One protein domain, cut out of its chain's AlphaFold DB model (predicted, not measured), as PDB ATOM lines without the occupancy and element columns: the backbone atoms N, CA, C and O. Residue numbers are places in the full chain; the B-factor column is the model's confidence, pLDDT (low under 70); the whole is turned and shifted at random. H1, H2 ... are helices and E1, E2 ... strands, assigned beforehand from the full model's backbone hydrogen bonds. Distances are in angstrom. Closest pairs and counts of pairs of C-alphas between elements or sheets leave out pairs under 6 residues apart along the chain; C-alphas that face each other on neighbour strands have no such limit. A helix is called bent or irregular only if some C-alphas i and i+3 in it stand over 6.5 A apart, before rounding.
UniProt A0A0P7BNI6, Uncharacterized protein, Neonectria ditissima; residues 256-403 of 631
ATOM      1  N   GLU A 256     211.235 188.712 108.800       86.88
ATOM      2  CA  GLU A 256     210.436 189.939 108.750       86.88
ATOM      3  C   GLU A 256     211.303 191.207 108.688       86.88
ATOM      4  O   GLU A 256     210.915 192.176 108.037       86.88
ATOM      5  N   ASP A 257     212.511 191.184 109.262       84.88
ATOM      6  CA  ASP A 257     213.467 192.303 109.194       84.88
ATOM      7  C   ASP A 257     213.953 192.573 107.757       84.88
ATOM      8  O   ASP A 257     214.447 193.654 107.439       84.88
ATOM      9  N   PHE A 258     213.761 191.595 106.868       84.69
ATOM     10  CA  PHE A 258     214.127 191.630 105.456       84.69
ATOM     11  C   PHE A 258     212.914 191.824 104.524       84.69
ATOM     12  O   PHE A 258     213.044 191.646 103.315       84.69
ATOM     13  N   GLU A 259     211.731 192.220 105.023       81.62
ATOM     14  CA  GLU A 259     210.565 192.489 104.152       81.62
ATOM     15  C   GLU A 259     210.877 193.615 103.138       81.62
ATOM     16  O   GLU A 259     210.631 193.449 101.942       81.62
ATOM     17  N   ASN A 260     211.568 194.680 103.572       75.94
ATOM     18  CA  ASN A 260     212.064 195.758 102.698       75.94
ATOM     19  C   ASN A 260     213.235 195.337 101.788       75.94
ATOM     20  O   ASN A 260     213.478 195.985 100.767       75.94
ATOM     21  N   SER A 261     213.967 194.261 102.115       72.38
ATOM     22  CA  SER A 261     215.098 193.806 101.290       72.38
ATOM     23  C   SER A 261     214.667 193.021 100.045       72.38
ATOM     24  O   SER A 261     215.503 192.576  99.261       72.38
ATOM     25  N   CYS A 262     213.356 192.834  99.864       72.19
ATOM     26  CA  CYS A 262     212.752 192.418  98.602       72.19
ATOM     27  C   CYS A 262     212.695 193.563  97.573       72.19
ATOM     28  O   CYS A 262     212.499 193.301  96.388       72.19
ATOM     29  N   GLU A 263     212.845 194.816  98.021       77.69
ATOM     30  CA  GLU A 263     212.880 196.004  97.163       77.69
ATOM     31  C   GLU A 263     214.262 196.666  97.135       77.69
ATOM     32  O   GLU A 263     214.697 197.075  96.067       77.69
ATOM     33  N   TYR A 264     214.977 196.760  98.258       79.88
ATOM     34  CA  TYR A 264     216.270 197.455  98.324       79.88
ATOM     35  C   TYR A 264     217.390 196.517  98.773       79.88
ATOM     36  O   TYR A 264     217.195 195.636  99.608       79.88
ATOM     37  N   CYS A 265     218.599 196.726  98.258       84.31
ATOM     38  CA  CYS A 265     219.771 195.987  98.720       84.31
ATOM     39  C   CYS A 265     220.000 196.252 100.224       84.31
ATOM     40  O   CYS A 265     220.013 197.408 100.642       84.31
ATOM     41  N   PHE A 266     220.200 195.229 101.064       80.62
ATOM     42  CA  PHE A 266     220.318 195.466 102.516       80.62
ATOM     43  C   PHE A 266     221.533 196.331 102.885       80.62
ATOM     44  O   PHE A 266     221.468 197.108 103.834       80.62
ATOM     45  N   PHE A 267     222.610 196.254 102.095       81.31
ATOM     46  CA  PHE A 267     223.784 197.118 102.214       81.31
ATOM     47  C   PHE A 267     223.405 198.599 102.090       81.31
ATOM     48  O   PHE A 267     223.855 199.435 102.874       81.31
ATOM     49  N   TYR A 268     222.498 198.909 101.157       80.25
ATOM     50  CA  TYR A 268     221.942 200.245 100.984       80.25
ATOM     51  C   TYR A 268     221.118 200.702 102.192       80.25
ATOM     52  O   TYR A 268     221.215 201.861 102.583       80.25
ATOM     53  N   LEU A 269     220.318 199.812 102.787       78.69
ATOM     54  CA  LEU A 269     219.531 200.135 103.983       78.69
ATOM     55  C   LEU A 269     220.451 200.428 105.182       78.69
ATOM     56  O   LEU A 269     220.287 201.444 105.857       78.69
ATOM     57  N   GLN A 270     221.474 199.591 105.392       79.19
ATOM     58  CA  GLN A 270     222.401 199.707 106.520       79.19
ATOM     59  C   GLN A 270     223.300 200.957 106.443       79.19
ATOM     60  O   GLN A 270     223.470 201.633 107.458       79.19
ATOM     61  N   GLU A 271     223.872 201.276 105.275       80.12
ATOM     62  CA  GLU A 271     224.838 202.379 105.112       80.12
ATOM     63  C   GLU A 271     224.573 203.223 103.843       80.12
ATOM     64  O   GLU A 271     225.448 203.332 102.980       80.12
ATOM     65  N   PRO A 272     223.402 203.871 103.685       77.25
ATOM     66  CA  PRO A 272     222.984 204.470 102.411       77.25
ATOM     67  C   PRO A 272     224.012 205.455 101.837       77.25
ATOM     68  O   PRO A 272     224.342 205.390 100.654       77.25
ATOM     69  N   TYR A 273     224.609 206.308 102.673       80.25
ATOM     70  CA  TYR A 273     225.633 207.282 102.264       80.25
ATOM     71  C   TYR A 273     226.872 206.648 101.599       80.25
ATOM     72  O   TYR A 273     227.456 207.252 100.700       80.25
ATOM     73  N   LYS A 274     227.244 205.419 101.986       77.69
ATOM     74  CA  LYS A 274     228.361 204.643 101.413       77.69
ATOM     75  C   LYS A 274     228.035 204.107 100.015       77.69
ATOM     76  O   LYS A 274     228.955 203.811  99.256       77.69
ATOM     77  N   TYR A 275     226.751 203.984  99.671       73.50
ATOM     78  CA  TYR A 275     226.277 203.314  98.457       73.50
ATOM     79  C   TYR A 275     225.597 204.238  97.437       73.50
ATOM     80  O   TYR A 275     225.615 203.908  96.255       73.50
ATOM     81  N   ILE A 276     225.098 205.415  97.838       71.06
ATOM     82  CA  ILE A 276     224.571 206.440  96.907       71.06
ATOM     83  C   ILE A 276     225.654 206.905  95.913       71.06
ATOM     84  O   ILE A 276     225.376 207.020  94.724       71.06
ATOM     85  N   ASN A 277     226.882 207.144  96.393       64.81
ATOM     86  CA  ASN A 277     227.963 207.783  95.622       64.81
ATOM     87  C   ASN A 277     229.027 206.805  95.070       64.81
ATOM     88  O   ASN A 277     230.001 207.236  94.457       64.81
ATOM     89  N   LYS A 278     228.884 205.496  95.309       67.81
ATOM     90  CA  LYS A 278     229.752 204.443  94.738       67.81
ATOM     91  C   LYS A 278     229.262 204.056  93.322       67.81
ATOM     92  O   LYS A 278     228.127 204.379  92.979       67.81
ATOM     93  N   PRO A 279     230.021 203.266  92.527       65.00
ATOM     94  CA  PRO A 279     229.493 202.608  91.311       65.00
ATOM     95  C   PRO A 279     228.194 201.813  91.558       65.00
ATOM     96  O   PRO A 279     227.393 201.594  90.654       65.00
ATOM     97  N   TRP A 280     227.936 201.455  92.815       70.19
ATOM     98  CA  TRP A 280     226.700 200.874  93.321       70.19
ATOM     99  C   TRP A 280     225.472 201.806  93.324       70.19
ATOM    100  O   TRP A 280     224.526 201.516  94.042       70.19
ATOM    101  N   THR A 281     225.398 202.860  92.500       68.44
ATOM    102  CA  THR A 281     224.189 203.712  92.351       68.44
ATOM    103  C   THR A 281     222.900 202.902  92.126       68.44
ATOM    104  O   THR A 281     221.805 203.302  92.525       68.44
ATOM    105  N   SER A 282     223.034 201.715  91.529       69.44
ATOM    106  CA  SER A 282     221.955 200.750  91.317       69.44
ATOM    107  C   SER A 282     221.348 200.138  92.595       69.44
ATOM    108  O   SER A 282     220.231 199.632  92.518       69.44
ATOM    109  N   CYS A 283     222.000 200.255  93.762       77.25
ATOM    110  CA  CYS A 283     221.451 199.904  95.082       77.25
ATOM    111  C   CYS A 283     220.205 200.718  95.459       77.25
ATOM    112  O   CYS A 283     219.326 200.219  96.157       77.25
ATOM    113  N   GLY A 284     220.148 201.986  95.036       68.44
ATOM    114  CA  GLY A 284     219.077 202.917  95.402       68.44
ATOM    115  C   GLY A 284     217.781 202.735  94.607       68.44
ATOM    116  O   GLY A 284     216.853 203.519  94.785       68.44
ATOM    117  N   LYS A 285     217.717 201.744  93.707       69.31
ATOM    118  CA  LYS A 285     216.548 201.451  92.866       69.31
ATOM    119  C   LYS A 285     215.870 200.153  93.319       69.31
ATOM    120  O   LYS A 285     216.591 199.214  93.656       69.31
ATOM    121  N   PRO A 286     214.529 200.045  93.230       65.00
ATOM    122  CA  PRO A 286     213.813 198.802  93.496       65.00
ATOM    123  C   PRO A 286     214.357 197.611  92.685       65.00
ATOM    124  O   PRO A 286     214.189 197.545  91.464       65.00
ATOM    125  N   ARG A 287     215.013 196.667  93.366       66.75
ATOM    126  CA  ARG A 287     215.661 195.468  92.825       66.75
ATOM    127  C   ARG A 287     215.338 194.245  93.680       66.75
ATOM    128  O   ARG A 287     215.855 194.088  94.778       66.75
ATOM    129  N   ALA A 288     214.570 193.323  93.106       63.19
ATOM    130  CA  ALA A 288     214.220 192.042  93.726       63.19
ATOM    131  C   ALA A 288     215.284 190.937  93.519       63.19
ATOM    132  O   ALA A 288     214.991 189.753  93.682       63.19
ATOM    133  N   GLU A 289     216.503 191.294  93.104       78.56
ATOM    134  CA  GLU A 289     217.514 190.335  92.656       78.56
ATOM    135  C   GLU A 289     218.601 190.037  93.693       78.56
ATOM    136  O   GLU A 289     219.326 190.916  94.159       78.56
ATOM    137  N   ILE A 290     218.797 188.744  93.951       86.00
ATOM    138  CA  ILE A 290     219.863 188.215  94.814       86.00
ATOM    139  C   ILE A 290     221.242 188.372  94.164       86.00
ATOM    140  O   ILE A 290     222.229 188.527  94.876       86.00
ATOM    141  N   SER A 291     221.314 188.377  92.826       87.12
ATOM    142  CA  SER A 291     222.544 188.593  92.044       87.12
ATOM    143  C   SER A 291     223.315 189.821  92.555       87.12
ATOM    144  O   SER A 291     224.486 189.727  92.912       87.12
ATOM    145  N   HIS A 292     222.612 190.945  92.689       86.44
ATOM    146  CA  HIS A 292     223.127 192.228  93.143       86.44
ATOM    147  C   HIS A 292     223.608 192.203  94.601       86.44
ATOM    148  O   HIS A 292     224.674 192.739  94.903       86.44
ATOM    149  N   ILE A 293     222.849 191.551  95.487       86.44
ATOM    150  CA  ILE A 293     223.189 191.390  96.909       86.44
ATOM    151  C   ILE A 293     224.447 190.523  97.068       86.44
ATOM    152  O   ILE A 293     225.339 190.857  97.844       86.44
ATOM    153  N   VAL A 294     224.550 189.445  96.289       89.19
ATOM    154  CA  VAL A 294     225.724 188.563  96.252       89.19
ATOM    155  C   VAL A 294     226.960 189.309  95.743       89.19
ATOM    156  O   VAL A 294     228.011 189.212  96.368       89.19
ATOM    157  N   THR A 295     226.840 190.112  94.681       86.75
ATOM    158  CA  THR A 295     227.942 190.964  94.194       86.75
ATOM    159  C   THR A 295     228.416 191.960  95.256       86.75
ATOM    160  O   THR A 295     229.621 192.156  95.407       86.75
ATOM    161  N   HIS A 296     227.505 192.547  96.038       84.12
ATOM    162  CA  HIS A 296     227.901 193.389  97.167       84.12
ATOM    163  C   HIS A 296     228.673 192.618  98.227       84.12
ATOM    164  O   HIS A 296     229.759 193.054  98.598       84.12
ATOM    165  N   ALA A 297     228.155 191.469  98.667       82.38
ATOM    166  CA  ALA A 297     228.805 190.645  99.679       82.38
ATOM    167  C   ALA A 297     230.232 190.248  99.242       82.38
ATOM    168  O   ALA A 297     231.180 190.461  99.988       82.38
ATOM    169  N   ILE A 298     230.413 189.819  97.988       85.62
ATOM    170  CA  ILE A 298     231.735 189.600  97.370       85.62
ATOM    171  C   ILE A 298     232.626 190.852  97.488       85.62
ATOM    172  O   ILE A 298     233.742 190.777  97.996       85.62
ATOM    173  N   SER A 299     232.135 192.018  97.055       80.62
ATOM    174  CA  SER A 299     232.962 193.230  96.914       80.62
ATOM    175  C   SER A 299     233.268 193.999  98.210       80.62
ATOM    176  O   SER A 299     234.327 194.617  98.303       80.62
ATOM    177  N   ASP A 300     232.355 193.997  99.188       78.19
ATOM    178  CA  ASP A 300     232.496 194.725 100.456       78.19
ATOM    179  C   ASP A 300     232.949 193.800 101.617       78.19
ATOM    180  O   ASP A 300     233.439 194.323 102.612       78.19
ATOM    181  N   HIS A 301     232.818 192.461 101.506       78.19
ATOM    182  CA  HIS A 301     233.225 191.482 102.544       78.19
ATOM    183  C   HIS A 301     234.298 190.472 102.084       78.19
ATOM    184  O   HIS A 301     234.674 189.596 102.860       78.19
ATOM    185  N   GLY A 302     234.804 190.570 100.849       78.31
ATOM    186  CA  GLY A 302     235.893 189.714 100.354       78.31
ATOM    187  C   GLY A 302     235.499 188.253 100.110       78.31
ATOM    188  O   GLY A 302     236.352 187.373 100.160       78.31
ATOM    189  N   LEU A 303     234.212 187.969  99.877       85.94
ATOM    190  CA  LEU A 303     233.746 186.595  99.658       85.94
ATOM    191  C   LEU A 303     234.180 186.074  98.289       85.94
ATOM    192  O   LEU A 303     233.959 186.734  97.272       85.94
ATOM    193  N   ILE A 304     234.678 184.841  98.242       88.00
ATOM    194  CA  ILE A 304     234.938 184.139  96.986       88.00
ATOM    195  C   ILE A 304     233.645 183.472  96.513       88.00
ATOM    196  O   ILE A 304     232.953 182.784  97.267       88.00
ATOM    197  N   ARG A 305     233.310 183.682  95.236       90.38
ATOM    198  CA  ARG A 305     232.176 183.038  94.568       90.38
ATOM    199  C   ARG A 305     232.657 181.828  93.790       90.38
ATOM    200  O   ARG A 305     233.049 181.965  92.633       90.38
ATOM    201  N   GLY A 306     232.586 180.664  94.418       90.31
ATOM    202  CA  GLY A 306     232.980 179.427  93.771       90.31
ATOM    203  C   GLY A 306     231.875 178.755  92.955       90.31
ATOM    204  O   GLY A 306     230.681 179.089  93.037       90.31
ATOM    205  N   VAL A 307     232.298 177.802  92.133       91.06
ATOM    206  CA  VAL A 307     231.484 177.044  91.175       91.06
ATOM    207  C   VAL A 307     231.837 175.562  91.309       91.06
ATOM    208  O   VAL A 307     232.940 175.229  91.717       91.06
ATOM    209  N   ASN A 308     230.899 174.669  90.988       89.69
ATOM    210  CA  ASN A 308     231.224 173.276  90.674       89.69
ATOM    211  C   ASN A 308     231.263 173.137  89.146       89.69
ATOM    212  O   ASN A 308     230.228 173.301  88.495       89.69
ATOM    213  N   THR A 309     232.431 172.878  88.566       86.44
ATOM    214  CA  THR A 309     232.638 172.728  87.113       86.44
ATOM    215  C   THR A 309     231.899 171.532  86.514       86.44
ATOM    216  O   THR A 309     231.219 171.712  85.498       86.44
ATOM    217  N   GLN A 310     231.918 170.359  87.161       85.56
ATOM    218  CA  GLN A 310     231.112 169.191  86.758       85.56
ATOM    219  C   GLN A 310     229.614 169.516  86.718       85.56
ATOM    220  O   GLN A 310     228.863 169.035  85.869       85.56
ATOM    221  N   ARG A 311     229.155 170.346  87.660       84.94
ATOM    222  CA  ARG A 311     227.744 170.664  87.898       84.94
ATOM    223  C   ARG A 311     227.508 172.176  87.813       84.94
ATOM    224  O   ARG A 311     226.922 172.726  88.734       84.94
ATOM    225  N   LYS A 312     227.876 172.835  86.698       79.06
ATOM    226  CA  LYS A 312     227.917 174.314  86.447       79.06
ATOM    227  C   LYS A 312     226.777 175.201  87.014       79.06
ATOM    228  O   LYS A 312     226.943 176.416  87.171       79.06
ATOM    229  N   ASN A 313     225.615 174.617  87.316       81.75
ATOM    230  CA  ASN A 313     224.456 175.258  87.959       81.75
ATOM    231  C   ASN A 313     224.534 175.302  89.505       81.75
ATOM    232  O   ASN A 313     223.761 176.014  90.148       81.75
ATOM    233  N   GLN A 314     225.446 174.551  90.123       88.62
ATOM    234  CA  GLN A 314     225.848 174.678  91.519       88.62
ATOM    235  C   GLN A 314     226.913 175.771  91.633       88.62
ATOM    236  O   GLN A 314     227.965 175.729  90.998       88.62
ATOM    237  N   ARG A 315     226.614 176.764  92.467       91.69
ATOM    238  CA  ARG A 315     227.501 177.873  92.817       91.69
ATOM    239  C   ARG A 315     227.412 178.087  94.318       91.69
ATOM    240  O   ARG A 315     226.364 177.820  94.913       91.69
ATOM    241  N   TYR A 316     228.475 178.589  94.919       93.25
ATOM    242  CA  TYR A 316     228.542 178.848  96.350       93.25
ATOM    243  C   TYR A 316     229.220 180.187  96.637       93.25
ATOM    244  O   TYR A 316     229.778 180.836  95.751       93.25
ATOM    245  N   LEU A 317     229.114 180.616  97.887       92.25
ATOM    246  CA  LEU A 317     229.971 181.633  98.478       92.25
ATOM    247  C   LEU A 317     230.794 180.977  99.574       92.25
ATOM    248  O   LEU A 317     230.277 180.121 100.290       92.25
ATOM    249  N   THR A 318     232.040 181.404  99.713       89.81
ATOM    250  CA  THR A 318     232.908 181.044 100.832       89.81
ATOM    251  C   THR A 318     233.638 182.284 101.325       89.81
ATOM    252  O   THR A 318     233.959 183.186 100.547       89.81
ATOM    253  N   THR A 319     233.897 182.335 102.627       85.38
ATOM    254  CA  THR A 319     235.003 183.145 103.151       85.38
ATOM    255  C   THR A 319     236.320 182.386 102.975       85.38
ATOM    256  O   THR A 319     236.324 181.203 102.635       85.38
ATOM    257  N   CYS A 320     237.438 183.078 103.154       83.69
ATOM    258  CA  CYS A 320     238.782 182.517 103.137       83.69
ATOM    259  C   CYS A 320     239.618 183.339 104.121       83.69
ATOM    260  O   CYS A 320     239.574 184.571 104.054       83.69
ATOM    261  N   ALA A 321     240.318 182.705 105.065       77.12
ATOM    262  CA  ALA A 321     240.985 183.434 106.140       77.12
ATOM    263  C   ALA A 321     242.224 184.201 105.645       77.12
ATOM    264  O   ALA A 321     242.428 185.335 106.082       77.12
ATOM    265  N   THR A 322     242.980 183.652 104.685       72.75
ATOM    266  CA  THR A 322     244.158 184.320 104.086       72.75
ATOM    267  C   THR A 322     243.812 185.662 103.432       72.75
ATOM    268  O   THR A 322     244.555 186.625 103.584       72.75
ATOM    269  N   HIS A 323     242.648 185.770 102.783       67.00
ATOM    270  CA  HIS A 323     242.164 187.013 102.167       67.00
ATOM    271  C   HIS A 323     241.305 187.887 103.104       67.00
ATOM    272  O   HIS A 323     240.893 188.983 102.721       67.00
ATOM    273  N   ARG A 324     241.028 187.448 104.341       63.97
ATOM    274  CA  ARG A 324     240.160 188.172 105.294       63.97
ATOM    275  C   ARG A 324     240.844 189.372 105.957       63.97
ATOM    276  O   ARG A 324     240.151 190.284 106.408       63.97
ATOM    277  N   SER A 325     242.177 189.386 106.031       56.16
ATOM    278  CA  SER A 325     242.970 190.522 106.532       56.16
ATOM    279  C   SER A 325     242.950 191.724 105.588       56.16
ATOM    280  O   SER A 325     243.038 192.876 106.026       56.16
ATOM    281  N   ASP A 326     242.815 191.466 104.290       53.44
ATOM    282  CA  ASP A 326     243.089 192.428 103.231       53.44
ATOM    283  C   ASP A 326     241.858 193.296 102.956       53.44
ATOM    284  O   ASP A 326     241.180 193.197 101.934       53.44
ATOM    285  N   SER A 327     241.592 194.216 103.890       47.50
ATOM    286  CA  SER A 327     240.486 195.193 103.845       47.50
ATOM    287  C   SER A 327     240.417 196.049 102.562       47.50
ATOM    288  O   SER A 327     239.432 196.751 102.310       47.50
ATOM    289  N   THR A 328     241.435 195.980 101.703       44.56
ATOM    290  CA  THR A 328     241.506 196.598 100.379       44.56
ATOM    291  C   THR A 328     240.854 195.755  99.273       44.56
ATOM    292  O   THR A 328     241.530 195.256  98.378       44.56
ATOM    293  N   LYS A 329     239.514 195.743  99.256       48.38
ATOM    294  CA  LYS A 329     238.672 195.594  98.046       48.38
ATOM    295  C   LYS A 329     238.977 194.384  97.131       48.38
ATOM    296  O   LYS A 329     239.539 194.551  96.050       48.38
ATOM    297  N   GLY A 330     238.466 193.201  97.470       47.09
ATOM    298  CA  GLY A 330     238.149 192.170  96.464       47.09
ATOM    299  C   GLY A 330     239.323 191.588  95.659       47.09
ATOM    300  O   GLY A 330     239.103 191.101  94.552       47.09
ATOM    301  N   LYS A 331     240.549 191.616  96.198       49.00
ATOM    302  CA  LYS A 331     241.637 190.726  95.767       49.00
ATOM    303  C   LYS A 331     241.578 189.440  96.605       49.00
ATOM    304  O   LYS A 331     241.639 189.529  97.823       49.00
ATOM    305  N   ALA A 332     241.493 188.244  96.037       55.28
ATOM    306  CA  ALA A 332     241.237 187.898  94.640       55.28
ATOM    307  C   ALA A 332     240.385 186.615  94.590       55.28
ATOM    308  O   ALA A 332     239.909 186.134  95.619       55.28
ATOM    309  N   GLY A 333     240.189 186.048  93.400       71.69
ATOM    310  CA  GLY A 333     239.692 184.683  93.281       71.69
ATOM    311  C   GLY A 333     240.747 183.700  93.789       71.69
ATOM    312  O   GLY A 333     241.620 183.306  93.029       71.69
ATOM    313  N   CYS A 334     240.695 183.352  95.075       82.25
ATOM    314  CA  CYS A 334     241.571 182.340  95.656       82.25
ATOM    315  C   CYS A 334     241.318 180.989  94.973       82.25
ATOM    316  O   CYS A 334     240.198 180.472  95.017       82.25
ATOM    317  N   GLU A 335     242.354 180.426  94.354       82.06
ATOM    318  CA  GLU A 335     242.280 179.204  93.543       82.06
ATOM    319  C   GLU A 335     241.773 178.022  94.390       82.06
ATOM    320  O   GLU A 335     240.753 177.417  94.053       82.06
ATOM    321  N   HIS A 336     242.343 177.844  95.589       84.31
ATOM    322  CA  HIS A 336     241.919 176.890  96.628       84.31
ATOM    323  C   HIS A 336     240.469 177.063  97.128       84.31
ATOM    324  O   HIS A 336     239.976 176.232  97.889       84.31
ATOM    325  N   CYS A 337     239.758 178.125  96.736       86.94
ATOM    326  CA  CYS A 337     238.369 178.396  97.119       86.94
ATOM    327  C   CYS A 337     237.407 178.533  95.921       86.94
ATOM    328  O   CYS A 337     236.187 178.506  96.116       86.94
ATOM    329  N   MET A 338     237.916 178.691  94.697       87.44
ATOM    330  CA  MET A 338     237.115 179.011  93.507       87.44
ATOM    331  C   MET A 338     236.389 177.813  92.893       87.44
ATOM    332  O   MET A 338     235.269 177.985  92.408       87.44
ATOM    333  N   ASP A 339     237.001 176.633  92.893       88.44
ATOM    334  CA  ASP A 339     236.436 175.460  92.229       88.44
ATOM    335  C   ASP A 339     236.526 174.206  93.097       88.44
ATOM    336  O   ASP A 339     237.609 173.741  93.440       88.44
ATOM    337  N   VAL A 340     235.356 173.659  93.423       88.38
ATOM    338  CA  VAL A 340     235.191 172.488  94.292       88.38
ATOM    339  C   VAL A 340     235.564 171.167  93.602       88.38
ATOM    340  O   VAL A 340     235.741 170.169  94.292       88.38
ATOM    341  N   GLU A 341     235.702 171.122  92.268       86.75
ATOM    342  CA  GLU A 341     236.241 169.933  91.575       86.75
ATOM    343  C   GLU A 341     237.746 169.749  91.815       86.75
ATOM    344  O   GLU A 341     238.226 168.620  91.862       86.75
ATOM    345  N   HIS A 342     238.479 170.846  92.016       87.81
ATOM    346  CA  HIS A 342     239.934 170.839  92.166       87.81
ATOM    347  C   HIS A 342     240.405 170.764  93.632       87.81
ATOM    348  O   HIS A 342     241.602 170.854  93.886       87.81
ATOM    349  N   TRP A 343     239.494 170.597  94.599       89.88
ATOM    350  CA  TRP A 343     239.844 170.488  96.021       89.88
ATOM    351  C   TRP A 343     240.388 169.098  96.367       89.88
ATOM    352  O   TRP A 343     239.668 168.101  96.314       89.88
ATOM    353  N   THR A 344     241.656 169.057  96.765       89.62
ATOM    354  CA  THR A 344     242.318 167.893  97.373       89.62
ATOM    355  C   THR A 344     241.863 167.665  98.824       89.62
ATOM    356  O   THR A 344     241.214 168.520  99.426       89.62
ATOM    357  N   GLU A 345     242.203 166.521  99.427       89.56
ATOM    358  CA  GLU A 345     241.922 166.278 100.856       89.56
ATOM    359  C   GLU A 345     242.687 167.285 101.739       89.56
ATOM    360  O   GLU A 345     242.170 167.748 102.756       89.56
ATOM    361  N   GLU A 346     243.876 167.696 101.297       88.06
ATOM    362  CA  GLU A 346     244.678 168.777 101.860       88.06
ATOM    363  C   GLU A 346     243.944 170.127 101.772       88.06
ATOM    364  O   GLU A 346     243.835 170.822 102.781       88.06
ATOM    365  N   ASP A 347     243.351 170.471 100.619       85.25
ATOM    366  CA  ASP A 347     242.508 171.668 100.476       85.25
ATOM    367  C   ASP A 347     241.292 171.640 101.412       85.25
ATOM    368  O   ASP A 347     240.848 172.700 101.853       85.25
ATOM    369  N   LEU A 348     240.713 170.465 101.683       87.25
ATOM    370  CA  LEU A 348     239.571 170.306 102.593       87.25
ATOM    371  C   LEU A 348     239.966 170.388 104.076       87.25
ATOM    372  O   LEU A 348     239.098 170.676 104.902       87.25
ATOM    373  N   ALA A 349     241.236 170.132 104.399       86.94
ATOM    374  CA  ALA A 349     241.806 170.191 105.744       86.94
ATOM    375  C   ALA A 349     242.519 171.523 106.061       86.94
ATOM    376  O   ALA A 349     242.929 171.738 107.201       86.94
ATOM    377  N   ASP A 350     242.686 172.413 105.079       84.19
ATOM    378  CA  ASP A 350     243.381 173.689 105.255       84.19
ATOM    379  C   ASP A 350     242.536 174.720 106.030       84.19
ATOM    380  O   ASP A 350     241.706 175.437 105.464       84.19
ATOM    381  N   GLU A 351     242.811 174.841 107.332       81.81
ATOM    382  CA  GLU A 351     242.220 175.825 108.252       81.81
ATOM    383  C   GLU A 351     242.377 177.294 107.788       81.81
ATOM    384  O   GLU A 351     241.580 178.149 108.177       81.81
ATOM    385  N   ALA A 352     243.363 177.625 106.941       79.31
ATOM    386  CA  ALA A 352     243.541 178.978 106.398       79.31
ATOM    387  C   ALA A 352     242.599 179.276 105.212       79.31
ATOM    388  O   ALA A 352     242.299 180.442 104.918       79.31
ATOM    389  N   HIS A 353     242.095 178.230 104.555       78.12
ATOM    390  CA  HIS A 353     241.057 178.299 103.525       78.12
ATOM    391  C   HIS A 353     239.689 177.802 104.021       78.12
ATOM    392  O   HIS A 353     238.703 177.899 103.285       78.12
ATOM    393  N   GLU A 354     239.595 177.345 105.272       76.06
ATOM    394  CA  GLU A 354     238.328 177.132 105.958       76.06
ATOM    395  C   GLU A 354     237.644 178.470 106.284       76.06
ATOM    396  O   GLU A 354     238.251 179.474 106.668       76.06
ATOM    397  N   GLY A 355     236.331 178.489 106.096       77.25
ATOM    398  CA  GLY A 355     235.491 179.643 106.337       77.25
ATOM    399  C   GLY A 355     234.027 179.270 106.178       77.25
ATOM    400  O   GLY A 355     233.689 178.246 105.584       77.25
ATOM    401  N   GLU A 356     233.135 180.114 106.692       85.88
ATOM    402  CA  GLU A 356     231.704 179.895 106.518       85.88
ATOM    403  C   GLU A 356     231.330 179.931 105.034       85.88
ATOM    404  O   GLU A 356     231.710 180.857 104.298       85.88
ATOM    405  N   THR A 357     230.557 178.930 104.609       90.50
ATOM    406  CA  THR A 357     230.141 178.757 103.218       90.50
ATOM    407  C   THR A 357     228.619 178.770 103.070       90.50
ATOM    408  O   THR A 357     227.872 178.423 103.988       90.50
ATOM    409  N   VAL A 358     228.129 179.166 101.892       93.44
ATOM    410  CA  VAL A 358     226.702 179.130 101.536       93.44
ATOM    411  C   VAL A 358     226.533 178.572 100.133       93.44
ATOM    412  O   VAL A 358     226.941 179.189  99.148       93.44
ATOM    413  N   CYS A 359     225.844 177.439 100.015       93.62
ATOM    414  CA  CYS A 359     225.443 176.905  98.718       93.62
ATOM    415  C   CYS A 359     224.297 177.755  98.134       93.62
ATOM    416  O   CYS A 359     223.162 177.707  98.614       93.62
ATOM    417  N   LEU A 360     224.554 178.513  97.059       92.75
ATOM    418  CA  LEU A 360     223.575 179.422  96.432       92.75
ATOM    419  C   LEU A 360     222.415 178.685  95.735       92.75
ATOM    420  O   LEU A 360     221.433 179.310  95.334       92.75
ATOM    421  N   ARG A 361     222.510 177.356  95.593       91.19
ATOM    422  CA  ARG A 361     221.453 176.498  95.038       91.19
ATOM    423  C   ARG A 361     220.373 176.152  96.078       91.19
ATOM    424  O   ARG A 361     219.202 176.017  95.725       91.19
ATOM    425  N   CYS A 362     220.733 176.031  97.355       91.75
ATOM    426  CA  CYS A 362     219.812 175.627  98.427       91.75
ATOM    427  C   CYS A 362     219.678 176.658  99.569       91.75
ATOM    428  O   CYS A 362     218.764 176.539 100.382       91.75
ATOM    429  N   TYR A 363     220.554 177.668  99.615       92.25
ATOM    430  CA  TYR A 363     220.689 178.652 100.697       92.25
ATOM    431  C   TYR A 363     220.897 178.009 102.078       92.25
ATOM    432  O   TYR A 363     220.454 178.537 103.094       92.25
ATOM    433  N   THR A 364     221.579 176.863 102.123       91.38
ATOM    434  CA  THR A 364     222.087 176.273 103.367       91.38
ATOM    435  C   THR A 364     223.468 176.863 103.660       91.38
ATOM    436  O   THR A 364     224.341 176.840 102.789       91.38
ATOM    437  N   GLN A 365     223.644 177.387 104.874       91.56
ATOM    438  CA  GLN A 365     224.946 177.692 105.470       91.56
ATOM    439  C   GLN A 365     225.610 176.370 105.869       91.56
ATOM    440  O   GLN A 365     224.971 175.543 106.523       91.56
ATOM    441  N   LEU A 366     226.857 176.160 105.461       91.12
ATOM    442  CA  LEU A 366     227.637 174.963 105.771       91.12
ATOM    443  C   LEU A 366     228.940 175.435 106.439       91.12
ATOM    444  O   LEU A 366     229.643 176.261 105.849       91.12
ATOM    445  N   PRO A 367     229.219 175.004 107.686       88.31
ATOM    446  CA  PRO A 367     230.218 175.650 108.539       88.31
ATOM    447  C   PRO A 367     231.661 175.370 108.112       88.31
ATOM    448  O   PRO A 367     232.525 176.187 108.399       88.31
ATOM    449  N   THR A 368     231.902 174.246 107.433       88.75
ATOM    450  CA  THR A 368     233.230 173.811 106.987       88.75
ATOM    451  C   THR A 368     233.273 173.645 105.472       88.75
ATOM    452  O   THR A 368     232.259 173.353 104.822       88.75
ATOM    453  N   LYS A 369     234.477 173.773 104.907       89.31
ATOM    454  CA  LYS A 369     234.750 173.556 103.478       89.31
ATOM    455  C   LYS A 369     234.414 172.120 103.051       89.31
ATOM    456  O   LYS A 369     233.804 171.915 102.002       89.31
ATOM    457  N   ARG A 370     234.696 171.139 103.919       89.62
ATOM    458  CA  ARG A 370     234.325 169.728 103.726       89.62
ATOM    459  C   ARG A 370     232.813 169.522 103.621       89.62
ATOM    460  O   ARG A 370     232.353 168.959 102.637       89.62
ATOM    461  N   MET A 371     232.022 170.080 104.542       90.94
ATOM    462  CA  MET A 371     230.557 169.960 104.473       90.94
ATOM    463  C   MET A 371     229.961 170.596 103.209       90.94
ATOM    464  O   MET A 371     228.894 170.172 102.765       90.94
ATOM    465  N   LEU A 372     230.624 171.596 102.612       91.62
ATOM    466  CA  LEU A 372     230.256 172.112 101.292       91.62
ATOM    467  C   LEU A 372     230.621 171.137 100.167       91.62
ATOM    468  O   LEU A 372     229.781 170.905  99.299       91.62
ATOM    469  N   TYR A 373     231.831 170.574 100.176       91.00
ATOM    470  CA  TYR A 373     232.263 169.563  99.207       91.00
ATOM    471  C   TYR A 373     231.299 168.369  99.195       91.00
ATOM    472  O   TYR A 373     230.703 168.076  98.156       91.00
ATOM    473  N   ASP A 374     231.029 167.779 100.363       90.06
ATOM    474  CA  ASP A 374     230.111 166.648 100.530       90.06
ATOM    475  C   ASP A 374     228.707 167.000  99.995       90.06
ATOM    476  O   ASP A 374     228.121 166.275  99.192       90.06
ATOM    477  N   HIS A 375     228.190 168.183 100.351       91.00
ATOM    478  CA  HIS A 375     226.884 168.682  99.904       91.00
ATOM    479  C   HIS A 375     226.788 168.965  98.390       91.00
ATOM    480  O   HIS A 375     225.685 168.980  97.824       91.00
ATOM    481  N   LEU A 376     227.910 169.249  97.726       90.06
ATOM    482  CA  LEU A 376     227.952 169.526  96.294       90.06
ATOM    483  C   LEU A 376     228.243 168.277  95.460       90.06
ATOM    484  O   LEU A 376     227.679 168.186  94.365       90.06
ATOM    485  N   MET A 377     229.049 167.341  95.967       84.88
ATOM    486  CA  MET A 377     229.519 166.148  95.254       84.88
ATOM    487  C   MET A 377     228.688 164.897  95.543       84.88
ATOM    488  O   MET A 377     228.194 164.279  94.588       84.88
ATOM    489  N   GLU A 378     228.470 164.542  96.815       71.81
ATOM    490  CA  GLU A 378     227.727 163.332  97.178       71.81
ATOM    491  C   GLU A 378     226.292 163.347  96.629       71.81
ATOM    492  O   GLU A 378     225.703 164.389  96.320       71.81
ATOM    493  N   LEU A 379     225.679 162.163  96.534       57.69
ATOM    494  CA  LEU A 379     224.300 162.009  96.059       57.69
ATOM    495  C   LEU A 379     223.237 162.466  97.081       57.69
ATOM    496  O   LEU A 379     222.043 162.287  96.840       57.69
ATOM    497  N   ASN A 380     223.641 163.123  98.174       58.03
ATOM    498  CA  ASN A 380     222.765 163.874  99.073       58.03
ATOM    499  C   ASN A 380     222.202 165.115  98.355       58.03
ATOM    500  O   ASN A 380     222.638 166.245  98.576       58.03
ATOM    501  N   ILE A 381     221.229 164.875  97.463       68.62
ATOM    502  CA  ILE A 381     220.679 165.819  96.482       68.62
ATOM    503  C   ILE A 381     220.509 167.209  97.101       68.62
ATOM    504  O   ILE A 381     219.584 167.448  97.881       68.62
ATOM    505  N   CYS A 382     221.375 168.145  96.699       84.75
ATOM    506  CA  CYS A 382     221.285 169.558  97.047       84.75
ATOM    507  C   CYS A 382     219.912 170.112  96.615       84.75
ATOM    508  O   CYS A 382     219.725 170.559  95.476       84.75
ATOM    509  N   THR A 383     218.943 170.056  97.534       81.62
ATOM    510  CA  THR A 383     217.539 170.398  97.278       81.62
ATOM    511  C   THR A 383     217.440 171.819  96.746       81.62
ATOM    512  O   THR A 383     217.811 172.783  97.420       81.62
ATOM    513  N   TYR A 384     216.978 171.950  95.500       81.94
ATOM    514  CA  TYR A 384     216.947 173.238  94.826       81.94
ATOM    515  C   TYR A 384     215.859 174.107  95.450       81.94
ATOM    516  O   TYR A 384     214.673 173.845  95.286       81.94
ATOM    517  N   LYS A 385     216.265 175.130  96.204       82.88
ATOM    518  CA  LYS A 385     215.358 176.001  96.970       82.88
ATOM    519  C   LYS A 385     215.219 177.365  96.293       82.88
ATOM    520  O   LYS A 385     215.235 178.412  96.945       82.88
ATOM    521  N   GLN A 386     215.064 177.360  94.965       77.62
ATOM    522  CA  GLN A 386     214.770 178.579  94.205       77.62
ATOM    523  C   GLN A 386     213.449 179.220  94.660       77.62
ATOM    524  O   GLN A 386     213.353 180.444  94.651       77.62
ATOM    525  N   ASP A 387     212.502 178.444  95.184       83.06
ATOM    526  CA  ASP A 387     211.210 178.950  95.672       83.06
ATOM    527  C   ASP A 387     211.253 179.550  97.089       83.06
ATOM    528  O   ASP A 387     210.246 180.064  97.577       83.06
ATOM    529  N   TRP A 388     212.400 179.520  97.787       88.19
ATOM    530  CA  TRP A 388     212.500 180.183  99.093       88.19
ATOM    531  C   TRP A 388     212.299 181.705  98.957       88.19
ATOM    532  O   TRP A 388     212.852 182.322  98.038       88.19
ATOM    533  N   PRO A 389     211.530 182.341  99.863       88.50
ATOM    534  CA  PRO A 389     211.175 183.746  99.729       88.50
ATOM    535  C   PRO A 389     212.414 184.641  99.829       88.50
ATOM    536  O   PRO A 389     213.326 184.377 100.616       88.50
ATOM    537  N   MET A 390     212.421 185.719  99.042       85.81
ATOM    538  CA  MET A 390     213.548 186.649  98.884       85.81
ATOM    539  C   MET A 390     214.131 187.108 100.231       85.81
ATOM    540  O   MET A 390     215.336 186.981 100.461       85.81
ATOM    541  N   ARG A 391     213.263 187.522 101.163       87.75
ATOM    542  CA  ARG A 391     213.622 187.915 102.535       87.75
ATOM    543  C   ARG A 391     214.435 186.855 103.296       87.75
ATOM    544  O   ARG A 391     215.420 187.192 103.939       87.75
ATOM    545  N   ARG A 392     214.103 185.563 103.159       90.56
ATOM    546  CA  ARG A 392     214.781 184.452 103.858       90.56
ATOM    547  C   ARG A 392     216.172 184.187 103.297       90.56
ATOM    548  O   ARG A 392     217.121 184.003 104.049       90.56
ATOM    549  N   LYS A 393     216.300 184.180 101.970       91.12
ATOM    550  CA  LYS A 393     217.600 184.035 101.299       91.12
ATOM    551  C   LYS A 393     218.513 185.216 101.626       91.12
ATOM    552  O   LYS A 393     219.692 185.026 101.901       91.12
ATOM    553  N   THR A 394     217.942 186.421 101.658       89.00
ATOM    554  CA  THR A 394     218.662 187.648 102.011       89.00
ATOM    555  C   THR A 394     219.109 187.643 103.472       89.00
ATOM    556  O   THR A 394     220.273 187.925 103.739       89.00
ATOM    557  N   ARG A 395     218.235 187.224 104.396       89.62
ATOM    558  CA  ARG A 395     218.563 186.992 105.809       89.62
ATOM    559  C   ARG A 395     219.766 186.079 105.986       89.62
ATOM    560  O   ARG A 395     220.630 186.393 106.786       89.62
ATOM    561  N   ILE A 396     219.827 184.976 105.241       90.62
ATOM    562  CA  ILE A 396     220.926 184.006 105.342       90.62
ATOM    563  C   ILE A 396     222.235 184.625 104.836       90.62
ATOM    564  O   ILE A 396     223.245 184.559 105.526       90.62
ATOM    565  N   LEU A 397     222.222 185.314 103.689       90.00
ATOM    566  CA  LEU A 397     223.403 186.045 103.206       90.00
ATOM    567  C   LEU A 397     223.867 187.132 104.197       90.00
ATOM    568  O   LEU A 397     225.066 187.354 104.344       90.00
ATOM    569  N   TYR A 398     222.935 187.777 104.903       87.50
ATOM    570  CA  TYR A 398     223.245 188.736 105.963       87.50
ATOM    571  C   TYR A 398     223.860 188.071 107.202       87.50
ATOM    572  O   TYR A 398     224.908 188.503 107.678       87.50
ATOM    573  N   SER A 399     223.221 187.015 107.717       87.69
ATOM    574  CA  SER A 399     223.580 186.399 108.996       87.69
ATOM    575  C   SER A 399     224.915 185.668 108.972       87.69
ATOM    576  O   SER A 399     225.556 185.580 110.011       87.69
ATOM    577  N   VAL A 400     225.314 185.160 107.802       86.88
ATOM    578  CA  VAL A 400     226.606 184.493 107.587       86.88
ATOM    579  C   VAL A 400     227.732 185.518 107.435       86.88
ATOM    580  O   VAL A 400     228.756 185.434 108.099       86.88
ATOM    581  N   PHE A 401     227.558 186.506 106.550       81.94
ATOM    582  CA  PHE A 401     228.688 187.326 106.097       81.94
ATOM    583  C   PHE A 401     228.763 188.720 106.734       81.94
ATOM    584  O   PHE A 401     229.817 189.351 106.665       81.94
ATOM    585  N   CYS A 402     227.676 189.216 107.340       79.62
ATOM    586  CA  CYS A 402     227.585 190.581 107.873       79.62
ATOM    587  C   CYS A 402     227.451 190.612 109.402       79.62
ATOM    588  O   CYS A 402     228.304 191.188 110.072       79.62
ATOM    589  N   SER A 403     226.375 190.034 109.948       75.31
ATOM    590  CA  SER A 403     226.118 189.917 111.393       75.31
ATOM    591  C   SER A 403     224.866 189.067 111.649       75.31
ATOM    592  O   SER A 403     223.883 189.159 110.918       75.31
TER     593      SER A 403
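AT A GLANCE: This is residues 256 to 403 of the 631 residues of an uncharacterized protein of Neonectria ditissima (UniProt A0A0P7BNI6). A small four-stranded sheet, E1 to E4, forms the core, with the long helices H4 and H8 side by side on one face and H7 over the other, where short H5 packs on the edge strand E1 without lying over any strand. Beyond H4, the short helices H1, H2 and H3 cluster at one end of the longest axis, while short H6 lies towards the other end, next to H7. The 148 printed residues hold eight named helices and four named strands in the order H1 H2 H3 H4 E1 E2 H5 H6 E3 E4 H7 H8; the sheet order is E1 E2 E3 E4, all antiparallel. The class is mixed, helices and strands, with 72 residues, under half, in named elements. The whole is compact, with a radius of gyration of the C-alphas of 15.4 A and spans of 44 by 35 by 24 A.

IN THESE COORDINATES: H1, residues 266 to 270, begins at C-alpha 266 (220.318, 195.466, 102.516). H2 is residues 272 to 276; H3, residues 279 to 284, is irregular, with C-alphas 279 and 282 7.8 A apart. H4, residues 290 to 301, is 15.8 A long. E1, residues 304 to 307, measures 9.8 A and E2, residues 315 to 318, 10.2 A. H5 is residues 335 to 338, H6 345 to 349, E3 357 to 359 and E4 364 to 366. H7, residues 369 to 377, is 12.2 A long; H8, residues 390 to 401, is 16.8 A long and ends at C-alpha 401 (228.688, 187.326, 106.097).

HOW THE PARTS SIT: E1 and E2 form a hairpin, with N 304 and O 318 2.9 A apart, within hydrogen-bond range. E2 and E3 are antiparallel, with N 358 and O 317 at 2.8 A. E3 and E4 form a hairpin, with N 366 and O 357 at 2.9 A. There are three layers, helices on both faces of a sheet: H4 and H8 on one face, H7 on the other. H7 lies over E3, along the strands at a height over the sheet of 9.0 A; the closest C-alphas are those of Thr 357 and Leu 372, 6.9 A. H8 only just lies over E3, with 3 of its C-alphas falling on that strand, at a height of 8.2 A. H5 is on the same face as H7; the closest C-alphas of E1 and H5, Gly 306 and Met 338, are 4.2 A apart. H4 and H8 touch, closest at the C-alphas of His 301 and Phe 401, 7.1 A, at a shallow tilt of 14 degrees, the same way. H1 and H4 only just touch, with 3 pairs of C-alphas within 8 A, the closest being Phe 266 and Ile 293 at 7.5 A. H1 and H2, and H2 and H3, touch only at the corner, closest at the C-alphas of Tyr 268 and Tyr 275, 5.9 A, and of Tyr 275 and Thr 281, 6.5 A. H6 and H7 only just touch, with 3 such pairs, the closest being Leu 348 and Arg 370 at 5.4 A. In H1, H2, H4, H6, H7 and H8 every O i to N i+4 pair is within hydrogen-bond range; H3 has 0 of 2, with 2 of 3 O i to N i+3 pairs within range, and H5 is too short for an O i to N i+4 pair.

THE WHOLE: The two C-alphas farthest apart, those of Asn 277 and Leu 379, are 45.9 A apart. The printed part has no cut. The links E2 to H5, 16 residues, and H7 to H8, 12 residues, are long. The mean pLDDT of the printed part is 80.9; 23 residues are under 70, among them residues 284 to 288, 323 to 332 and 379 to 381.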